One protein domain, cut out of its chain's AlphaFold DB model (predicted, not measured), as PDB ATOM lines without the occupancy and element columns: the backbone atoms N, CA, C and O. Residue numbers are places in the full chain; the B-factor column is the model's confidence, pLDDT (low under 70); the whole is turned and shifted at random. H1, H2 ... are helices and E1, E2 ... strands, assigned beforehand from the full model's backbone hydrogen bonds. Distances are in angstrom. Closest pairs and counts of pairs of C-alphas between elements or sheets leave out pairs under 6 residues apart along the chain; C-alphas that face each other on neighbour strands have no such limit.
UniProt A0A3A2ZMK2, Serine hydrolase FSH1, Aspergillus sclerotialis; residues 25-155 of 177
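Overview. This is residues 25 to 155 of the 177 residues of the protein "Serine hydrolase FSH1" of Aspergillus sclerotialis (UniProt A0A3A2ZMK2). One long helix, H4, runs along one face of a small parallel sheet, E1 E2 E3, covering E1 and E2, and H3 stands near H4 at about a right angle to it, coming closest at Ile 72 and Tyr 101. H1 and H2 form a separate, loosely joined pair at one end of the longest axis, and a long unnamed stretch, residues 125 to 150, joins E2 to E3, folding back on itself where residues 130 to 131 pair with residues 135 to 136. The 131 printed residues hold four named helices and three named strands, in the order H1 H2 H3 E1 H4 E2 E3, a mixed class. The whole is compact, with a radius of gyration of the C-alphas of 15.1 A and spans of 41 by 29 by 26 A.

Arrangement. H1, residues 32 to 40, and H2, residues 48 to 56, are close but not clearly touching; their closest C-alphas, of Arg 38 and Leu 55, are 6.2 A apart. They run opposite ways at a shallow tilt of 30 degrees. H3, residues 68 to 81, is apart from H1 and H2. H4, residues 93 to 112, is close to H3 but not clearly touching, about perpendicular at 79 degrees; the closest C-alphas, of Ile 72 and Tyr 101, are 7.3 A apart. E1, residues 87 to 91, and E2, residues 120 to 124, are parallel neighbours, with N 90 and O 122 within hydrogen-bond range at 2.9 A. H4 is on the sheet at a height of 11.4 A, over E1 and E2, and its line and that of E1 stand at 9 degrees on the local plane, along the strands. Its closest C-alphas to E2, of Ala 95 and Phe 123, are 5.0 A apart. E1, H4 and E2 make a strand-helix-strand unit, two parallel neighbour strands joined through a helix, with a right-handed crossover; the sheet and H4 make two layers, a helix on one face of a sheet. E3, residues 151 to 154, is parallel to E2, with N 154 and O 123 at 2.8 A, and is an edge strand, as is E1. In H1, H2, H3 and H4 every O i to N i+4 pair is within hydrogen-bond range.

Along the chain. H1 begins at C-alpha 32, (27.032, -44.056, -55.976). H3 measures 20.2 A from first to last C-alpha and H4 27.9 A, from C-alpha 93 at (29.524, -42.018, -44.666). E1 and E2 each measure 13.8 A. E3 ends at C-alpha 154, (30.284, -29.908, -37.975).

Size, cuts and confidence. The two C-alphas farthest apart, of Pro 46 and Glu 81, are 43.9 A apart. The printed part has no cut. The links H2 to H3 and E2 to E3 are long; in the second, residues 130 to 131 pair with residues 135 to 136, antiparallel. The mean pLDDT of the printed part is 82.0, and it is under 70 at residues 28 to 37, 40 to 43, 57 to 64 and 142 to 144.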
ATOM      1  N   LEU A  25      30.833 -48.698 -47.458       73.12
ATOM      2  CA  LEU A  25      29.511 -49.291 -47.312       73.12
ATOM      3  C   LEU A  25      28.958 -49.882 -48.614       73.12
ATOM      4  O   LEU A  25      28.853 -49.205 -49.643       73.12
ATOM      5  N   ASP A  26      28.561 -51.155 -48.550       75.88
ATOM      6  CA  ASP A  26      27.784 -51.829 -49.591       75.88
ATOM      7  C   ASP A  26      26.281 -51.717 -49.301       75.88
ATOM      8  O   ASP A  26      25.719 -52.459 -48.492       75.88
ATOM      9  N   TYR A  27      25.633 -50.801 -50.023       71.25
ATOM     10  CA  TYR A  27      24.190 -50.544 -49.991       71.25
ATOM     11  C   TYR A  27      23.367 -51.498 -50.872       71.25
ATOM     12  O   TYR A  27      22.250 -51.189 -51.285       71.25
ATOM     13  N   GLY A  28      23.923 -52.654 -51.221       66.75
ATOM     14  CA  GLY A  28      23.173 -53.754 -51.791       66.75
ATOM     15  C   GLY A  28      22.679 -53.556 -53.222       66.75
ATOM     16  O   GLY A  28      21.606 -54.045 -53.578       66.75
ATOM     17  N   GLY A  29      23.484 -52.901 -54.057       63.81
ATOM     18  CA  GLY A  29      23.180 -52.652 -55.472       63.81
ATOM     19  C   GLY A  29      22.706 -51.231 -55.778       63.81
ATOM     20  O   GLY A  29      22.492 -50.912 -56.944       63.81
ATOM     21  N   ILE A  30      22.592 -50.364 -54.766       67.81
ATOM     22  CA  ILE A  30      22.441 -48.919 -54.974       67.81
ATOM     23  C   ILE A  30      23.803 -48.350 -55.383       67.81
ATOM     24  O   ILE A  30      24.771 -48.397 -54.621       67.81
ATOM     25  N   ASP A  31      23.893 -47.824 -56.604       69.19
ATOM     26  CA  ASP A  31      25.118 -47.192 -57.081       69.19
ATOM     27  C   ASP A  31      25.353 -45.802 -56.454       69.19
ATOM     28  O   ASP A  31      24.472 -45.168 -55.864       69.19
ATOM     29  N   GLN A  32      26.591 -45.317 -56.581       64.75
ATOM     30  CA  GLN A  32      27.032 -44.056 -55.976       64.75
ATOM     31  C   GLN A  32      26.295 -42.843 -56.518       64.75
ATOM     32  O   GLN A  32      26.089 -41.864 -55.808       64.75
ATOM     33  N   GLU A  33      26.004 -42.871 -57.812       67.75
ATOM     34  CA  GLU A  33      25.403 -41.746 -58.497       67.75
ATOM     35  C   GLU A  33      23.968 -41.581 -58.019       67.75
ATOM     36  O   GLU A  33      23.559 -40.471 -57.691       67.75
ATOM     37  N   THR A  34      23.260 -42.691 -57.841       69.44
ATOM     38  CA  THR A  34      21.931 -42.747 -57.252       69.44
ATOM     39  C   THR A  34      21.935 -42.195 -55.830       69.44
ATOM     40  O   THR A  34      21.152 -41.294 -55.540       69.44
ATOM     41  N   LEU A  35      22.838 -42.652 -54.953       68.75
ATOM     42  CA  LEU A  35      22.904 -42.148 -53.575       68.75
ATOM     43  C   LEU A  35      23.258 -40.653 -53.528       68.75
ATOM     44  O   LEU A  35      22.573 -39.874 -52.868       68.75
ATOM     45  N   ASN A  36      24.269 -40.228 -54.289       69.50
ATOM     46  CA  ASN A  36      24.658 -38.821 -54.382       69.50
ATOM     47  C   ASN A  36      23.522 -37.950 -54.925       69.50
ATOM     48  O   ASN A  36      23.323 -36.834 -54.454       69.50
ATOM     49  N   ASN A  37      22.776 -38.444 -55.914       67.62
ATOM     50  CA  ASN A  37      21.635 -37.736 -56.475       67.62
ATOM     51  C   ASN A  37      20.485 -37.648 -55.471       67.62
ATOM     52  O   ASN A  37      19.852 -36.598 -55.403       67.62
ATOM     53  N   ARG A  38      20.239 -38.682 -54.658       71.31
ATOM     54  CA  ARG A  38      19.253 -38.604 -53.571       71.31
ATOM     55  C   ARG A  38      19.664 -37.581 -52.517       71.31
ATOM     56  O   ARG A  38      18.857 -36.730 -52.180       71.31
ATOM     57  N   VAL A  39      20.924 -37.594 -52.078       70.12
ATOM     58  CA  VAL A  39      21.452 -36.613 -51.114       70.12
ATOM     59  C   VAL A  39      21.340 -35.185 -51.652       70.12
ATOM     60  O   VAL A  39      20.883 -34.293 -50.949       70.12
ATOM     61  N   ARG A  40      21.740 -34.949 -52.907       68.94
ATOM     62  CA  ARG A  40      21.721 -33.607 -53.521       68.94
ATOM     63  C   ARG A  40      20.317 -33.052 -53.722       68.94
ATOM     64  O   ARG A  40      20.143 -31.841 -53.674       68.94
ATOM     65  N   ASN A  41      19.355 -33.929 -53.991       68.94
ATOM     66  CA  ASN A  41      17.970 -33.558 -54.268       68.94
ATOM     67  C   ASN A  41      17.041 -33.878 -53.091       68.94
ATOM     68  O   ASN A  41      15.827 -33.950 -53.286       68.94
ATOM     69  N   ALA A  42      17.597 -34.100 -51.898       67.12
ATOM     70  CA  ALA A  42      16.813 -34.407 -50.716       67.12
ATOM     71  C   ALA A  42      15.855 -33.239 -50.422       67.12
ATOM     72  O   ALA A  42      16.283 -32.076 -50.439       67.12
ATOM     73  N   PRO A  43      14.559 -33.517 -50.206       66.19
ATOM     74  CA  PRO A  43      13.598 -32.482 -49.871       66.19
ATOM     75  C   PRO A  43      13.904 -31.902 -48.488       66.19
ATOM     76  O   PRO A  43      14.490 -32.558 -47.628       66.19
ATOM     77  N   VAL A  44      13.465 -30.665 -48.256       72.25
ATOM     78  CA  VAL A  44      13.429 -30.120 -46.896       72.25
ATOM     79  C   VAL A  44      12.298 -30.819 -46.152       72.25
ATOM     80  O   VAL A  44      11.130 -30.661 -46.512       72.25
ATOM     81  N   THR A  45      12.649 -31.590 -45.129       70.88
ATOM     82  CA  THR A  45      11.700 -32.322 -44.290       70.88
ATOM     83  C   THR A  45      11.452 -31.604 -42.960       70.88
ATOM     84  O   THR A  45      12.296 -30.817 -42.523       70.88
ATOM     85  N   PRO A  46      10.300 -31.842 -42.297       76.69
ATOM     86  CA  PRO A  46       9.997 -31.227 -41.002       76.69
ATOM     87  C   PRO A  46      10.980 -31.631 -39.901       76.69
ATOM     88  O   PRO A  46      11.320 -30.804 -39.054       76.69
ATOM     89  N   THR A  47      11.435 -32.886 -39.923       78.62
ATOM     90  CA  THR A  47      12.422 -33.423 -38.982       78.62
ATOM     91  C   THR A  47      13.614 -34.029 -39.723       78.62
ATOM     92  O   THR A  47      13.481 -34.444 -40.885       78.62
ATOM     93  N   PRO A  48      14.794 -34.091 -39.086       76.75
ATOM     94  CA  PRO A  48      15.928 -34.795 -39.659       76.75
ATOM     95  C   PRO A  48      15.694 -36.280 -39.913       76.75
ATOM     96  O   PRO A  48      16.162 -36.810 -40.918       76.75
ATOM     97  N   GLU A  49      14.942 -36.929 -39.036       79.94
ATOM     98  CA  GLU A  49      14.593 -38.341 -39.108       79.94
ATOM     99  C   GLU A  49      13.735 -38.628 -40.345       79.94
ATOM    100  O   GLU A  49      14.036 -39.559 -41.094       79.94
ATOM    101  N   ASP A  50      12.754 -37.768 -40.639       78.19
ATOM    102  CA  ASP A  50      11.951 -37.862 -41.865       78.19
ATOM    103  C   ASP A  50      12.818 -37.761 -43.123       78.19
ATOM    104  O   ASP A  50      12.636 -38.526 -44.068       78.19
ATOM    105  N   GLY A  51      13.817 -36.876 -43.130       77.50
ATOM    106  CA  GLY A  51      14.707 -36.740 -44.282       77.50
ATOM    107  C   GLY A  51      15.648 -37.933 -44.459       77.50
ATOM    108  O   GLY A  51      15.972 -38.288 -45.591       77.50
ATOM    109  N   ILE A  52      16.040 -38.610 -43.372       77.56
ATOM    110  CA  ILE A  52      16.756 -39.890 -43.465       77.56
ATOM    111  C   ILE A  52      15.836 -40.986 -44.014       77.56
ATOM    112  O   ILE A  52      16.258 -41.726 -44.902       77.56
ATOM    113  N   ARG A  53      14.579 -41.072 -43.561       78.19
ATOM    114  CA  ARG A  53      13.592 -42.033 -44.093       78.19
ATOM    115  C   ARG A  53      13.328 -41.808 -45.587       78.19
ATOM    116  O   ARG A  53      13.326 -42.767 -46.361       78.19
ATOM    117  N   ASP A  54      13.210 -40.555 -46.017       74.88
ATOM    118  CA  ASP A  54      13.060 -40.189 -47.430       74.88
ATOM    119  C   ASP A  54      14.312 -40.526 -48.257       74.88
ATOM    120  O   ASP A  54      14.205 -41.010 -49.387       74.88
ATOM    121  N   LEU A  55      15.510 -40.327 -47.692       71.81
ATOM    122  CA  LEU A  55      16.783 -40.677 -48.330       71.81
ATOM    123  C   LEU A  55      16.911 -42.192 -48.571       71.81
ATOM    124  O   LEU A  55      17.384 -42.626 -49.633       71.81
ATOM    125  N   VAL A  56      16.480 -42.994 -47.593       70.06
ATOM    126  CA  VAL A  56      16.417 -44.463 -47.677       70.06
ATOM    127  C   VAL A  56      15.428 -44.882 -48.778       70.06
ATOM    128  O   VAL A  56      15.737 -45.755 -49.597       70.06
ATOM    129  N   GLY A  57      14.315 -44.154 -48.887       61.97
ATOM    130  CA  GLY A  57      13.207 -44.407 -49.801       61.97
ATOM    131  C   GLY A  57      12.170 -45.324 -49.154       61.97
ATOM    132  O   GLY A  57      12.525 -46.311 -48.522       61.97
ATOM    133  N   SER A  58      10.882 -45.015 -49.338       48.56
ATOM    134  CA  SER A  58       9.718 -45.662 -48.698       48.56
ATOM    135  C   SER A  58       9.447 -47.125 -49.108       48.56
ATOM    136  O   SER A  58       8.308 -47.586 -49.043       48.56
ATOM    137  N   GLY A  59      10.459 -47.852 -49.585       44.22
ATOM    138  CA  GLY A  59      10.385 -49.297 -49.774       44.22
ATOM    139  C   GLY A  59      10.602 -50.030 -48.452       44.22
ATOM    140  O   GLY A  59      11.134 -49.479 -47.497       44.22
ATOM    141  N   ASP A  60      10.255 -51.305 -48.431       43.84
ATOM    142  CA  ASP A  60      10.549 -52.313 -47.402       43.84
ATOM    143  C   ASP A  60      12.039 -52.452 -46.985       43.84
ATOM    144  O   ASP A  60      12.384 -53.323 -46.188       43.84
ATOM    145  N   GLY A  61      12.934 -51.613 -47.515       48.38
ATOM    146  CA  GLY A  61      14.382 -51.736 -47.446       48.38
ATOM    147  C   GLY A  61      15.018 -50.847 -46.390       48.38
ATOM    148  O   GLY A  61      15.433 -49.722 -46.659       48.38
ATOM    149  N   THR A  62      15.211 -51.410 -45.208       56.44
ATOM    150  CA  THR A  62      16.280 -51.011 -44.297       56.44
ATOM    151  C   THR A  62      17.602 -50.874 -45.077       56.44
ATOM    152  O   THR A  62      18.018 -51.820 -45.749       56.44
ATOM    153  N   LEU A  63      18.281 -49.718 -45.014       63.84
ATOM    154  CA  LEU A  63      19.646 -49.553 -45.547       63.84
ATOM    155  C   LEU A  63      20.620 -50.375 -44.682       63.84
ATOM    156  O   LEU A  63      21.277 -49.851 -43.786       63.84
ATOM    157  N   ILE A  64      20.665 -51.684 -44.932       67.25
ATOM    158  CA  ILE A  64      21.569 -52.637 -44.283       67.25
ATOM    159  C   ILE A  64      22.870 -52.685 -45.081       67.25
ATOM    160  O   ILE A  64      22.856 -52.850 -46.304       67.25
ATOM    161  N   TRP A  65      24.001 -52.559 -44.392       78.50
ATOM    162  CA  TRP A  65      25.317 -52.696 -45.014       78.50
ATOM    163  C   TRP A  65      25.645 -54.171 -45.168       78.50
ATOM    164  O   TRP A  65      25.838 -54.876 -44.178       78.50
ATOM    165  N   ARG A  66      25.742 -54.652 -46.409       81.00
ATOM    166  CA  ARG A  66      26.021 -56.077 -46.658       81.00
ATOM    167  C   ARG A  66      27.392 -56.514 -46.152       81.00
ATOM    168  O   ARG A  66      27.577 -57.680 -45.832       81.00
ATOM    169  N   ASN A  67      28.334 -55.582 -46.082       85.44
ATOM    170  CA  ASN A  67      29.703 -55.812 -45.639       85.44
ATOM    171  C   ASN A  67      29.967 -55.299 -44.212       85.44
ATOM    172  O   ASN A  67      31.116 -55.026 -43.871       85.44
ATOM    173  N   TYR A  68      28.920 -55.142 -43.392       88.06
ATOM    174  CA  TYR A  68      29.027 -54.631 -42.024       88.06
ATOM    175  C   TYR A  68      30.090 -55.366 -41.196       88.06
ATOM    176  O   TYR A  68      31.009 -54.735 -40.674       88.06
ATOM    177  N   ASP A  69      29.999 -56.697 -41.109       90.25
ATOM    178  CA  ASP A  69      30.901 -57.497 -40.272       90.25
ATOM    179  C   ASP A  69      32.354 -57.414 -40.755       90.25
ATOM    180  O   ASP A  69      33.273 -57.260 -39.948       90.25
ATOM    181  N   ASP A  70      32.562 -57.460 -42.073       90.69
ATOM    182  CA  ASP A  70      33.887 -57.332 -42.680       90.69
ATOM    183  C   ASP A  70      34.511 -55.965 -42.377       90.69
ATOM    184  O   ASP A  70      35.704 -55.873 -42.082       90.69
ATOM    185  N   LEU A  71      33.701 -54.904 -42.397       88.19
ATOM    186  CA  LEU A  71      34.146 -53.547 -42.108       88.19
ATOM    187  C   LEU A  71      34.473 -53.346 -40.626       88.19
ATOM    188  O   LEU A  71      35.514 -52.773 -40.305       88.19
ATOM    189  N   ILE A  72      33.632 -53.849 -39.719       91.81
ATOM    190  CA  ILE A  72      33.915 -53.815 -38.278       91.81
ATOM    191  C   ILE A  72      35.204 -54.578 -37.975       91.81
ATOM    192  O   ILE A  72      36.076 -54.051 -37.287       91.81
ATOM    193  N   LYS A  73      35.369 -55.775 -38.547       93.75
ATOM    194  CA  LYS A  73      36.585 -56.579 -38.387       93.75
ATOM    195  C   LYS A  73      37.824 -55.873 -38.937       93.75
ATOM    196  O   LYS A  73      38.895 -55.958 -38.341       93.75
ATOM    197  N   TYR A  74      37.689 -55.185 -40.065       91.81
ATOM    198  CA  TYR A  74      38.765 -54.387 -40.641       91.81
ATOM    199  C   TYR A  74      39.177 -53.228 -39.717       91.81
ATOM    200  O   TYR A  74      40.368 -53.038 -39.472       91.81
ATOM    201  N   LEU A  75      38.208 -52.495 -39.158       91.88
ATOM    202  CA  LEU A  75      38.472 -51.423 -38.190       91.88
ATOM    203  C   LEU A  75      39.113 -51.956 -36.905       91.88
ATOM    204  O   LEU A  75      40.084 -51.367 -36.433       91.88
ATOM    205  N   ASP A  76      38.615 -53.077 -36.377       94.12
ATOM    206  CA  ASP A  76      39.208 -53.756 -35.219       94.12
ATOM    207  C   ASP A  76      40.694 -54.076 -35.494       94.12
ATOM    208  O   ASP A  76      41.548 -53.758 -34.669       94.12
ATOM    209  N   GLY A  77      41.016 -54.599 -36.686       95.06
ATOM    210  CA  GLY A  77      42.390 -54.891 -37.111       95.06
ATOM    211  C   GLY A  77      43.299 -53.660 -37.160       95.06
ATOM    212  O   GLY A  77      44.384 -53.680 -36.581       95.06
ATOM    213  N   ILE A  78      42.844 -52.558 -37.771       92.94
ATOM    214  CA  ILE A  78      43.603 -51.293 -37.787       92.94
ATOM    215  C   ILE A  78      43.888 -50.814 -36.366       92.94
ATOM    216  O   ILE A  78      45.006 -50.404 -36.052       92.94
ATOM    217  N   LEU A  79      42.869 -50.824 -35.512       93.88
ATOM    218  CA  LEU A  79      42.984 -50.305 -34.158       93.88
ATOM    219  C   LEU A  79      43.845 -51.211 -33.264       93.88
ATOM    220  O   LEU A  79      44.467 -50.723 -32.323       93.88
ATOM    221  N   ASP A  80      43.882 -52.517 -33.535       94.69
ATOM    222  CA  ASP A  80      44.771 -53.458 -32.848       94.69
ATOM    223  C   ASP A  80      46.237 -53.260 -33.255       94.69
ATOM    224  O   ASP A  80      47.121 -53.334 -32.402       94.69
ATOM    225  N   GLU A  81      46.498 -52.942 -34.525       96.56
ATOM    226  CA  GLU A  81      47.838 -52.599 -35.016       96.56
ATOM    227  C   GLU A  81      48.320 -51.215 -34.535       96.56
ATOM    228  O   GLU A  81      49.526 -50.981 -34.460       96.56
ATOM    229  N   ASN A  82      47.397 -50.313 -34.180       95.00
ATOM    230  CA  ASN A  82      47.679 -48.920 -33.814       95.00
ATOM    231  C   ASN A  82      46.991 -48.547 -32.478       95.00
ATOM    232  O   ASN A  82      45.985 -47.828 -32.467       95.00
ATOM    233  N   PRO A  83      47.495 -49.047 -31.331       92.75
ATOM    234  CA  PRO A  83      46.825 -48.934 -30.028       92.75
ATOM    235  C   PRO A  83      46.762 -47.505 -29.462       92.75
ATOM    236  O   PRO A  83      46.037 -47.244 -28.503       92.75
ATOM    237  N   ASP A  84      47.536 -46.590 -30.028       95.62
ATOM    238  CA  ASP A  84      47.583 -45.162 -29.728       95.62
ATOM    239  C   ASP A  84      46.444 -44.364 -30.387       95.62
ATOM    240  O   ASP A  84      46.159 -43.238 -29.967       95.62
ATOM    241  N   ILE A  85      45.729 -44.950 -31.356       94.00
ATOM    242  CA  ILE A  85      44.512 -44.355 -31.913       94.00
ATOM    243  C   ILE A  85      43.401 -44.400 -30.862       94.00
ATOM    244  O   ILE A  85      42.851 -45.451 -30.539       94.00
ATOM    245  N   ALA A  86      43.033 -43.220 -30.366       95.69
ATOM    246  CA  ALA A  86      41.980 -43.040 -29.368       95.69
ATOM    247  C   ALA A  86      40.827 -42.147 -29.857       95.69
ATOM    248  O   ALA A  86      39.977 -41.752 -29.061       95.69
ATOM    249  N   GLY A  87      40.789 -41.800 -31.146       94.69
ATOM    250  CA  GLY A  87      39.758 -40.934 -31.705       94.69
ATOM    251  C   GLY A  87      39.458 -41.233 -33.167       94.69
ATOM    252  O   GLY A  87      40.296 -41.786 -33.878       94.69
ATOM    253  N   MET A  88      38.259 -40.859 -33.611       93.69
ATOM    254  CA  MET A  88      37.821 -41.034 -34.999       93.69
ATOM    255  C   MET A  88      37.405 -39.702 -35.622       93.69
ATOM    256  O   MET A  88      36.763 -38.872 -34.982       93.69
ATOM    257  N   VAL A  89      37.734 -39.511 -36.897       91.81
ATOM    258  CA  VAL A  89      37.236 -38.392 -37.703       91.81
ATOM    259  C   VAL A  89      36.482 -38.969 -38.887       91.81
ATOM    260  O   VAL A  89      37.031 -39.762 -39.647       91.81
ATOM    261  N   GLY A  90      35.220 -38.579 -39.034       87.56
ATOM    262  CA  GLY A  90      34.341 -39.082 -40.077       87.56
ATOM    263  C   GLY A  90      33.725 -37.956 -40.894       87.56
ATOM    264  O   GLY A  90      33.232 -36.975 -40.341       87.56
ATOM    265  N   TYR A  91      33.718 -38.116 -42.214       83.44
ATOM    266  CA  TYR A  91      32.991 -37.254 -43.143       83.44
ATOM    267  C   TYR A  91      31.853 -38.048 -43.778       83.44
ATOM    268  O   TYR A  91      32.108 -39.112 -44.344       83.44
ATOM    269  N   SER A  92      30.620 -37.538 -43.705       81.81
ATOM    270  CA  SER A  92      29.435 -38.160 -44.310       81.81
ATOM    271  C   SER A  92      29.305 -39.644 -43.920       81.81
ATOM    272  O   SER A  92      29.135 -39.950 -42.740       81.81
ATOM    273  N   GLU A  93      29.469 -40.565 -44.869       79.69
ATOM    274  CA  GLU A  93      29.524 -42.018 -44.666       79.69
ATOM    275  C   GLU A  93      30.506 -42.446 -43.557       79.69
ATOM    276  O   GLU A  93      30.207 -43.301 -42.725       79.69
ATOM    277  N   GLY A  94      31.672 -41.801 -43.484       84.25
ATOM    278  CA  GLY A  94      32.672 -42.086 -42.457       84.25
ATOM    279  C   GLY A  94      32.230 -41.667 -41.055       84.25
ATOM    280  O   GLY A  94      32.625 -42.298 -40.080       84.25
ATOM    281  N   ALA A  95      31.393 -40.631 -40.932       88.00
ATOM    282  CA  ALA A  95      30.823 -40.238 -39.640       88.00
ATOM    283  C   ALA A  95      29.799 -41.263 -39.156       88.00
ATOM    284  O   ALA A  95      29.796 -41.619 -37.982       88.00
ATOM    285  N   CYS A  96      28.990 -41.777 -40.081       87.00
ATOM    286  CA  CYS A  96      28.051 -42.859 -39.830       87.00
ATOM    287  C   CYS A  96      28.761 -44.138 -39.369       87.00
ATOM    288  O   CYS A  96      28.361 -44.761 -38.385       87.00
ATOM    289  N   MET A  97      29.867 -44.501 -40.023       88.81
ATOM    290  CA  MET A  97      30.673 -45.640 -39.594       88.81
ATOM    291  C   MET A  97      31.308 -45.402 -38.217       88.81
ATOM    292  O   MET A  97      31.225 -46.253 -37.335       88.81
ATOM    293  N   ALA A  98      31.920 -44.239 -37.997       91.81
ATOM    294  CA  ALA A  98      32.581 -43.937 -36.731       91.81
ATOM    295  C   ALA A  98      31.600 -43.929 -35.543       91.81
ATOM    296  O   ALA A  98      31.892 -44.522 -34.506       91.81
ATOM    297  N   SER A  99      30.414 -43.331 -35.696       91.88
ATOM    298  CA  SER A  99      29.377 -43.353 -34.656       91.88
ATOM    299  C   SER A  99      28.848 -44.768 -34.399       91.88
ATOM    300  O   SER A  99      28.694 -45.163 -33.246       91.88
ATOM    301  N   THR A 100      28.664 -45.573 -35.448       91.62
ATOM    302  CA  THR A 100      28.267 -46.988 -35.331       91.62
ATOM    303  C   THR A 100      29.310 -47.803 -34.567       91.62
ATOM    304  O   THR A 100      28.968 -48.594 -33.689       91.62
ATOM    305  N   TYR A 101      30.598 -47.593 -34.854       94.12
ATOM    306  CA  TYR A 101      31.681 -48.273 -34.148       94.12
ATOM    307  C   TYR A 101      31.690 -47.919 -32.650       94.12
ATOM    308  O   TYR A 101      31.814 -48.807 -31.810       94.12
ATOM    309  N   ILE A 102      31.469 -46.648 -32.300       94.38
ATOM    310  CA  ILE A 102      31.379 -46.196 -30.901       94.38
ATOM    311  C   ILE A 102      30.198 -46.851 -30.165       94.38
ATOM    312  O   ILE A 102      30.357 -47.277 -29.016       94.38
ATOM    313  N   LEU A 103      29.038 -46.985 -30.815       92.38
ATOM    314  CA  LEU A 103      27.897 -47.713 -30.243       92.38
ATOM    315  C   LEU A 103      28.205 -49.204 -30.056       92.38
ATOM    316  O   LEU A 103      27.845 -49.799 -29.042       92.38
ATOM    317  N   ASN A 104      28.939 -49.820 -30.984       92.88
ATOM    318  CA  ASN A 104      29.386 -51.202 -30.813       92.88
ATOM    319  C   ASN A 104      30.349 -51.358 -29.635       92.88
ATOM    320  O   ASN A 104      30.261 -52.347 -28.911       92.88
ATOM    321  N   GLU A 105      31.258 -50.405 -29.415       94.31
ATOM    322  CA  GLU A 105      32.126 -50.422 -28.233       94.31
ATOM    323  C   GLU A 105      31.331 -50.278 -26.933       94.31
ATOM    324  O   GLU A 105      31.681 -50.923 -25.947       94.31
ATOM    325  N   GLU A 106      30.225 -49.525 -26.936       92.31
ATOM    326  CA  GLU A 106      29.314 -49.475 -25.787       92.31
ATOM    327  C   GLU A 106      28.748 -50.842 -25.478       92.31
ATOM    328  O   GLU A 106      28.805 -51.331 -24.348       92.31
ATOM    329  N   LYS A 107      28.193 -51.459 -26.517       91.25
ATOM    330  CA  LYS A 107      27.565 -52.759 -26.417       91.25
ATOM    331  C   LYS A 107      28.579 -53.790 -25.924       91.25
ATOM    332  O   LYS A 107      28.295 -54.517 -24.980       91.25
ATOM    333  N   ARG A 108      29.797 -53.787 -26.477       93.44
ATOM    334  CA  ARG A 108      30.905 -54.659 -26.052       93.44
ATOM    335  C   ARG A 108      31.305 -54.408 -24.595       93.44
ATOM    336  O   ARG A 108      31.532 -55.383 -23.876       93.44
ATOM    337  N   LEU A 109      31.352 -53.155 -24.139       93.62
ATOM    338  CA  LEU A 109      31.609 -52.823 -22.735       93.62
ATOM    339  C   LEU A 109      30.518 -53.402 -21.824       93.62
ATOM    340  O   LEU A 109      30.840 -54.075 -20.848       93.62
ATOM    341  N   ARG A 110      29.238 -53.201 -22.166       91.62
ATOM    342  CA  ARG A 110      28.091 -53.701 -21.387       91.62
ATOM    343  C   ARG A 110      28.009 -55.234 -21.366       91.62
ATOM    344  O   ARG A 110      27.724 -55.811 -20.323       91.62
ATOM    345  N   GLU A 111      28.251 -55.892 -22.501       94.50
ATOM    346  CA  GLU A 111      28.068 -57.344 -22.664       94.50
ATOM    347  C   GLU A 111      29.283 -58.170 -22.229       94.50
ATOM    348  O   GLU A 111      29.128 -59.275 -21.714       94.50
ATOM    349  N   THR A 112      30.498 -57.661 -22.452       96.25
ATOM    350  CA  THR A 112      31.743 -58.432 -22.269       96.25
ATOM    351  C   THR A 112      32.739 -57.781 -21.315       96.25
ATOM    352  O   THR A 112      33.736 -58.407 -20.962       96.25
ATOM    353  N   GLY A 113      32.509 -56.530 -20.904       95.00
ATOM    354  CA  GLY A 113      33.464 -55.756 -20.111       95.00
ATOM    355  C   GLY A 113      34.680 -55.263 -20.902       95.00
ATOM    356  O   GLY A 113      35.621 -54.753 -20.297       95.00
ATOM    357  N   ARG A 114      34.700 -55.411 -22.236       92.88
ATOM    358  CA  ARG A 114      35.790 -54.893 -23.074       92.88
ATOM    359  C   ARG A 114      35.819 -53.369 -22.984       92.88
ATOM    360  O   ARG A 114      34.878 -52.711 -23.423       92.88
ATOM    361  N   GLU A 115      36.907 -52.824 -22.444       92.00
ATOM    362  CA  GLU A 115      37.107 -51.377 -22.380       92.00
ATOM    363  C   GLU A 115      37.093 -50.750 -23.777       92.00
ATOM    364  O   GLU A 115      37.598 -51.320 -24.749       92.00
ATOM    365  N   ARG A 116      36.517 -49.549 -23.853       91.50
ATOM    366  CA  ARG A 116      36.476 -48.752 -25.077       91.50
ATOM    367  C   ARG A 116      37.879 -48.319 -25.474       91.50
ATOM    368  O   ARG A 116      38.648 -47.844 -24.636       91.50
ATOM    369  N   ARG A 117      38.173 -48.382 -26.769       93.62
ATOM    370  CA  ARG A 117      39.389 -47.801 -27.335       93.62
ATOM    371  C   ARG A 117      39.162 -46.358 -27.775       93.62
ATOM    372  O   ARG A 117      40.015 -45.509 -27.510       93.62
ATOM    373  N   ILE A 118      38.024 -46.062 -28.408       96.50
ATOM    374  CA  ILE A 118      37.714 -44.715 -28.890       96.50
ATOM    375  C   ILE A 118      37.188 -43.855 -27.742       96.50
ATOM    376  O   ILE A 118      36.256 -44.219 -27.030       96.50
ATOM    377  N   LYS A 119      37.816 -42.691 -27.566       96.06
ATOM    378  CA  LYS A 119      37.561 -41.747 -26.473       96.06
ATOM    379  C   LYS A 119      36.943 -40.439 -26.948       96.06
ATOM    380  O   LYS A 119      36.439 -39.693 -26.118       96.06
ATOM    381  N   CYS A 120      37.006 -40.128 -28.241       96.06
ATOM    382  CA  CYS A 120      36.348 -38.961 -28.824       96.06
ATOM    383  C   CYS A 120      36.149 -39.108 -30.336       96.06
ATOM    384  O   CYS A 120      36.813 -39.922 -30.986       96.06
ATOM    385  N   ALA A 121      35.261 -38.297 -30.912       94.94
ATOM    386  CA  ALA A 121      35.104 -38.242 -32.361       94.94
ATOM    387  C   ALA A 121      34.735 -36.859 -32.913       94.94
ATOM    388  O   ALA A 121      34.146 -36.022 -32.229       94.94
ATOM    389  N   LEU A 122      35.076 -36.637 -34.181       93.44
ATOM    390  CA  LEU A 122      34.667 -35.487 -34.983       93.44
ATOM    391  C   LEU A 122      33.861 -35.976 -36.186       93.44
ATOM    392  O   LEU A 122      34.352 -36.775 -36.984       93.44
ATOM    393  N   PHE A 123      32.655 -35.449 -36.350       91.38
ATOM    394  CA  PHE A 123      31.761 -35.789 -37.446       91.38
ATOM    395  C   PHE A 123      31.494 -34.566 -38.310       91.38
ATOM    396  O   PHE A 123      31.032 -33.537 -37.824       91.38
ATOM    397  N   VAL A 124      31.766 -34.677 -39.605       86.12
ATOM    398  CA  VAL A 124      31.536 -33.617 -40.586       86.12
ATOM    399  C   VAL A 124      30.427 -34.062 -41.527       86.12
ATOM    400  O   VAL A 124      30.567 -35.074 -42.216       86.12
ATOM    401  N   THR A 125      29.321 -33.313 -41.549       83.00
ATOM    402  CA  THR A 125      28.137 -33.566 -42.397       83.00
ATOM    403  C   THR A 125      27.678 -35.030 -42.355       83.00
ATOM    404  O   THR A 125      27.480 -35.651 -43.398       83.00
ATOM    405  N   GLY A 126      27.631 -35.607 -41.151       76.56
ATOM    406  CA  GLY A 126      27.396 -37.034 -40.935       76.56
ATOM    407  C   GLY A 126      25.934 -37.457 -41.055       76.56
ATOM    408  O   GLY A 126      25.026 -36.635 -40.951       76.56
ATOM    409  N   THR A 127      25.724 -38.759 -41.245       78.19
ATOM    410  CA  THR A 127      24.418 -39.425 -41.107       78.19
ATOM    411  C   THR A 127      24.389 -40.275 -39.827       78.19
ATOM    412  O   THR A 127      25.464 -40.601 -39.303       78.19
ATOM    413  N   PRO A 128      23.195 -40.639 -39.316       83.69
ATOM    414  CA  PRO A 128      23.040 -41.444 -38.099       83.69
ATOM    415  C   PRO A 128      23.849 -42.734 -38.125       83.69
ATOM    416  O   PRO A 128      24.055 -43.264 -39.216       83.69
ATOM    417  N   PRO A 129      24.247 -43.291 -36.969       88.00
ATOM    418  CA  PRO A 129      24.789 -44.642 -36.917       88.00
ATOM    419  C   PRO A 129      23.774 -45.673 -37.423       88.00
ATOM    420  O   PRO A 129      22.581 -45.389 -37.526       88.00
ATOM    421  N   ILE A 130      24.236 -46.889 -37.706       83.88
ATOM    422  CA  ILE A 130      23.368 -48.000 -38.084       83.88
ATOM    423  C   ILE A 130      23.395 -49.129 -37.059       83.88
ATOM    424  O   ILE A 130      24.378 -49.377 -36.366       83.88
ATOM    425  N   ASN A 131      22.299 -49.864 -37.034       84.00
ATOM    426  CA  ASN A 131      22.185 -51.199 -36.504       84.00
ATOM    427  C   ASN A 131      22.142 -52.173 -37.700       84.00
ATOM    428  O   ASN A 131      21.373 -51.936 -38.633       84.00
ATOM    429  N   PRO A 132      22.927 -53.262 -37.699       80.00
ATOM    430  CA  PRO A 132      22.987 -54.181 -38.838       80.00
ATOM    431  C   PRO A 132      21.645 -54.863 -39.147       80.00
ATOM    432  O   PRO A 132      21.391 -55.198 -40.299       80.00
ATOM    433  N   ASP A 133      20.765 -55.015 -38.156       77.88
ATOM    434  CA  ASP A 133      19.462 -55.666 -38.318       77.88
ATOM    435  C   ASP A 133      18.340 -54.666 -38.637       77.88
ATOM    436  O   ASP A 133      17.364 -55.010 -39.301       77.88
ATOM    437  N   LYS A 134      18.453 -53.428 -38.133       76.19
ATOM    438  CA  LYS A 134      17.371 -52.422 -38.151       76.19
ATOM    439  C   LYS A 134      17.650 -51.190 -39.015       76.19
ATOM    440  O   LYS A 134      16.731 -50.410 -39.243       76.19
ATOM    441  N   GLY A 135      18.867 -51.021 -39.531       80.25
ATOM    442  CA  GLY A 135      19.270 -49.856 -40.324       80.25
ATOM    443  C   GLY A 135      19.609 -48.659 -39.449       80.25
ATOM    444  O   GLY A 135      20.149 -48.833 -38.361       80.25
ATOM    445  N   PHE A 136      19.341 -47.443 -39.924       82.38
ATOM    446  CA  PHE A 136      19.690 -46.231 -39.180       82.38
ATOM    447  C   PHE A 136      19.092 -46.221 -37.769       82.38
ATOM    448  O   PHE A 136      17.931 -46.555 -37.559       82.38
ATOM    449  N   VAL A 137      19.909 -45.815 -36.804       84.44
ATOM    450  CA  VAL A 137      19.504 -45.578 -35.421       84.44
ATOM    451  C   VAL A 137      19.067 -44.122 -35.325       84.44
ATOM    452  O   VAL A 137      19.905 -43.223 -35.277       84.44
ATOM    453  N   LEU A 138      17.755 -43.898 -35.358       83.31
ATOM    454  CA  LEU A 138      17.149 -42.569 -35.304       83.31
ATOM    455  C   LEU A 138      16.811 -42.181 -33.861       83.31
ATOM    456  O   LEU A 138      16.440 -43.029 -33.046       83.31
ATOM    457  N   ALA A 139      16.946 -40.894 -33.541       80.00
ATOM    458  CA  ALA A 139      16.758 -40.401 -32.178       80.00
ATOM    459  C   ALA A 139      15.291 -40.417 -31.719       80.00
ATOM    460  O   ALA A 139      15.035 -40.493 -30.522       80.00
ATOM    461  N   ASP A 140      14.334 -40.376 -32.649       79.56
ATOM    462  CA  ASP A 140      12.899 -40.483 -32.355       79.56
ATOM    463  C   ASP A 140      12.429 -41.933 -32.120       79.56
ATOM    464  O   ASP A 140      11.295 -42.154 -31.701       79.56
ATOM    465  N   GLU A 141      13.297 -42.921 -32.362       74.81
ATOM    466  CA  GLU A 141      12.992 -44.348 -32.217       74.81
ATOM    467  C   GLU A 141      13.719 -45.013 -31.041       74.81
ATOM    468  O   GLU A 141      13.274 -46.062 -30.566       74.81
ATOM    469  N   GLN A 142      14.848 -44.458 -30.581       68.31
ATOM    470  CA  GLN A 142      15.694 -45.087 -29.561       68.31
ATOM    471  C   GLN A 142      16.160 -44.088 -28.497       68.31
ATOM    472  O   GLN A 142      17.153 -43.387 -28.675       68.31
ATOM    473  N   GLU A 143      15.469 -44.085 -27.353       60.06
ATOM    474  CA  GLU A 143      15.788 -43.218 -26.205       60.06
ATOM    475  C   GLU A 143      17.053 -43.665 -25.440       60.06
ATOM    476  O   GLU A 143      17.720 -42.842 -24.816       60.06
ATOM    477  N   ASP A 144      17.427 -44.949 -25.525       68.31
ATOM    478  CA  ASP A 144      18.470 -45.556 -24.677       68.31
ATOM    479  C   ASP A 144      19.854 -45.709 -25.342       68.31
ATOM    480  O   ASP A 144      20.784 -46.236 -24.720       68.31
ATOM    481  N   VAL A 145      20.014 -45.297 -26.606       75.31
ATOM    482  CA  VAL A 145      21.244 -45.533 -27.389       75.31
ATOM    483  C   VAL A 145      21.972 -44.222 -27.642       75.31
ATOM    484  O   VAL A 145      21.791 -43.622 -28.683       75.31
ATOM    485  N   MET A 146      22.819 -43.770 -26.720       80.62
ATOM    486  CA  MET A 146      23.531 -42.487 -26.835       80.62
ATOM    487  C   MET A 146      25.014 -42.674 -27.174       80.62
ATOM    488  O   MET A 146      25.650 -43.623 -26.720       80.62
ATOM    489  N   LEU A 147      25.606 -41.725 -27.908       86.75
ATOM    490  CA  LEU A 147      27.068 -41.618 -27.960       86.75
ATOM    491  C   LEU A 147      27.553 -41.063 -26.613       86.75
ATOM    492  O   LEU A 147      27.310 -39.904 -26.289       86.75
ATOM    493  N   ASP A 148      28.228 -41.894 -25.826       88.06
ATOM    494  CA  ASP A 148      28.671 -41.588 -24.456       88.06
ATOM    495  C   ASP A 148      30.114 -41.056 -24.370       88.06
ATOM    496  O   ASP A 148      30.640 -40.822 -23.280       88.06
ATOM    497  N   VAL A 149      30.760 -40.847 -25.517       92.31
ATOM    498  CA  VAL A 149      32.080 -40.215 -25.628       92.31
ATOM    499  C   VAL A 149      31.939 -38.773 -26.122       92.31
ATOM    500  O   VAL A 149      30.988 -38.461 -26.836       92.31
ATOM    501  N   PRO A 150      32.885 -37.869 -25.810       96.00
ATOM    502  CA  PRO A 150      32.907 -36.533 -26.395       96.00
ATOM    503  C   PRO A 150      32.891 -36.550 -27.932       96.00
ATOM    504  O   PRO A 150      33.800 -37.088 -28.570       96.00
ATOM    505  N   THR A 151      31.888 -35.905 -28.535       93.62
ATOM    506  CA  THR A 151      31.768 -35.766 -29.995       93.62
ATOM    507  C   THR A 151      31.624 -34.309 -30.419       93.62
ATOM    508  O   THR A 151      30.836 -33.574 -29.827       93.62
ATOM    509  N   LEU A 152      32.328 -33.906 -31.478       93.06
ATOM    510  CA  LEU A 152      32.137 -32.624 -32.160       93.06
ATOM    511  C   LEU A 152      31.431 -32.859 -33.499       93.06
ATOM    512  O   LEU A 152      31.887 -33.667 -34.303       93.06
ATOM    513  N   HIS A 153      30.349 -32.125 -33.755       88.31
ATOM    514  CA  HIS A 153      29.574 -32.215 -34.993       88.31
ATOM    515  C   HIS A 153      29.703 -30.918 -35.786       88.31
ATOM    516  O   HIS A 153      29.411 -29.836 -35.280       88.31
ATOM    517  N   VAL A 154      30.147 -31.023 -37.035       85.62
ATOM    518  CA  VAL A 154      30.284 -29.908 -37.975       85.62
ATOM    519  C   VAL A 154      29.241 -30.077 -39.065       85.62
ATOM    520  O   VAL A 154      29.288 -31.019 -39.858       85.62
ATOM    521  N   ILE A 155      28.293 -29.145 -39.104       79.00
ATOM    522  CA  ILE A 155      27.100 -29.228 -39.944       79.00
ATOM    523  C   ILE A 155      27.092 -28.029 -40.891       79.00
ATOM    524  O   ILE A 155      27.352 -26.897 -40.484       79.00
TER     525      ILE A 155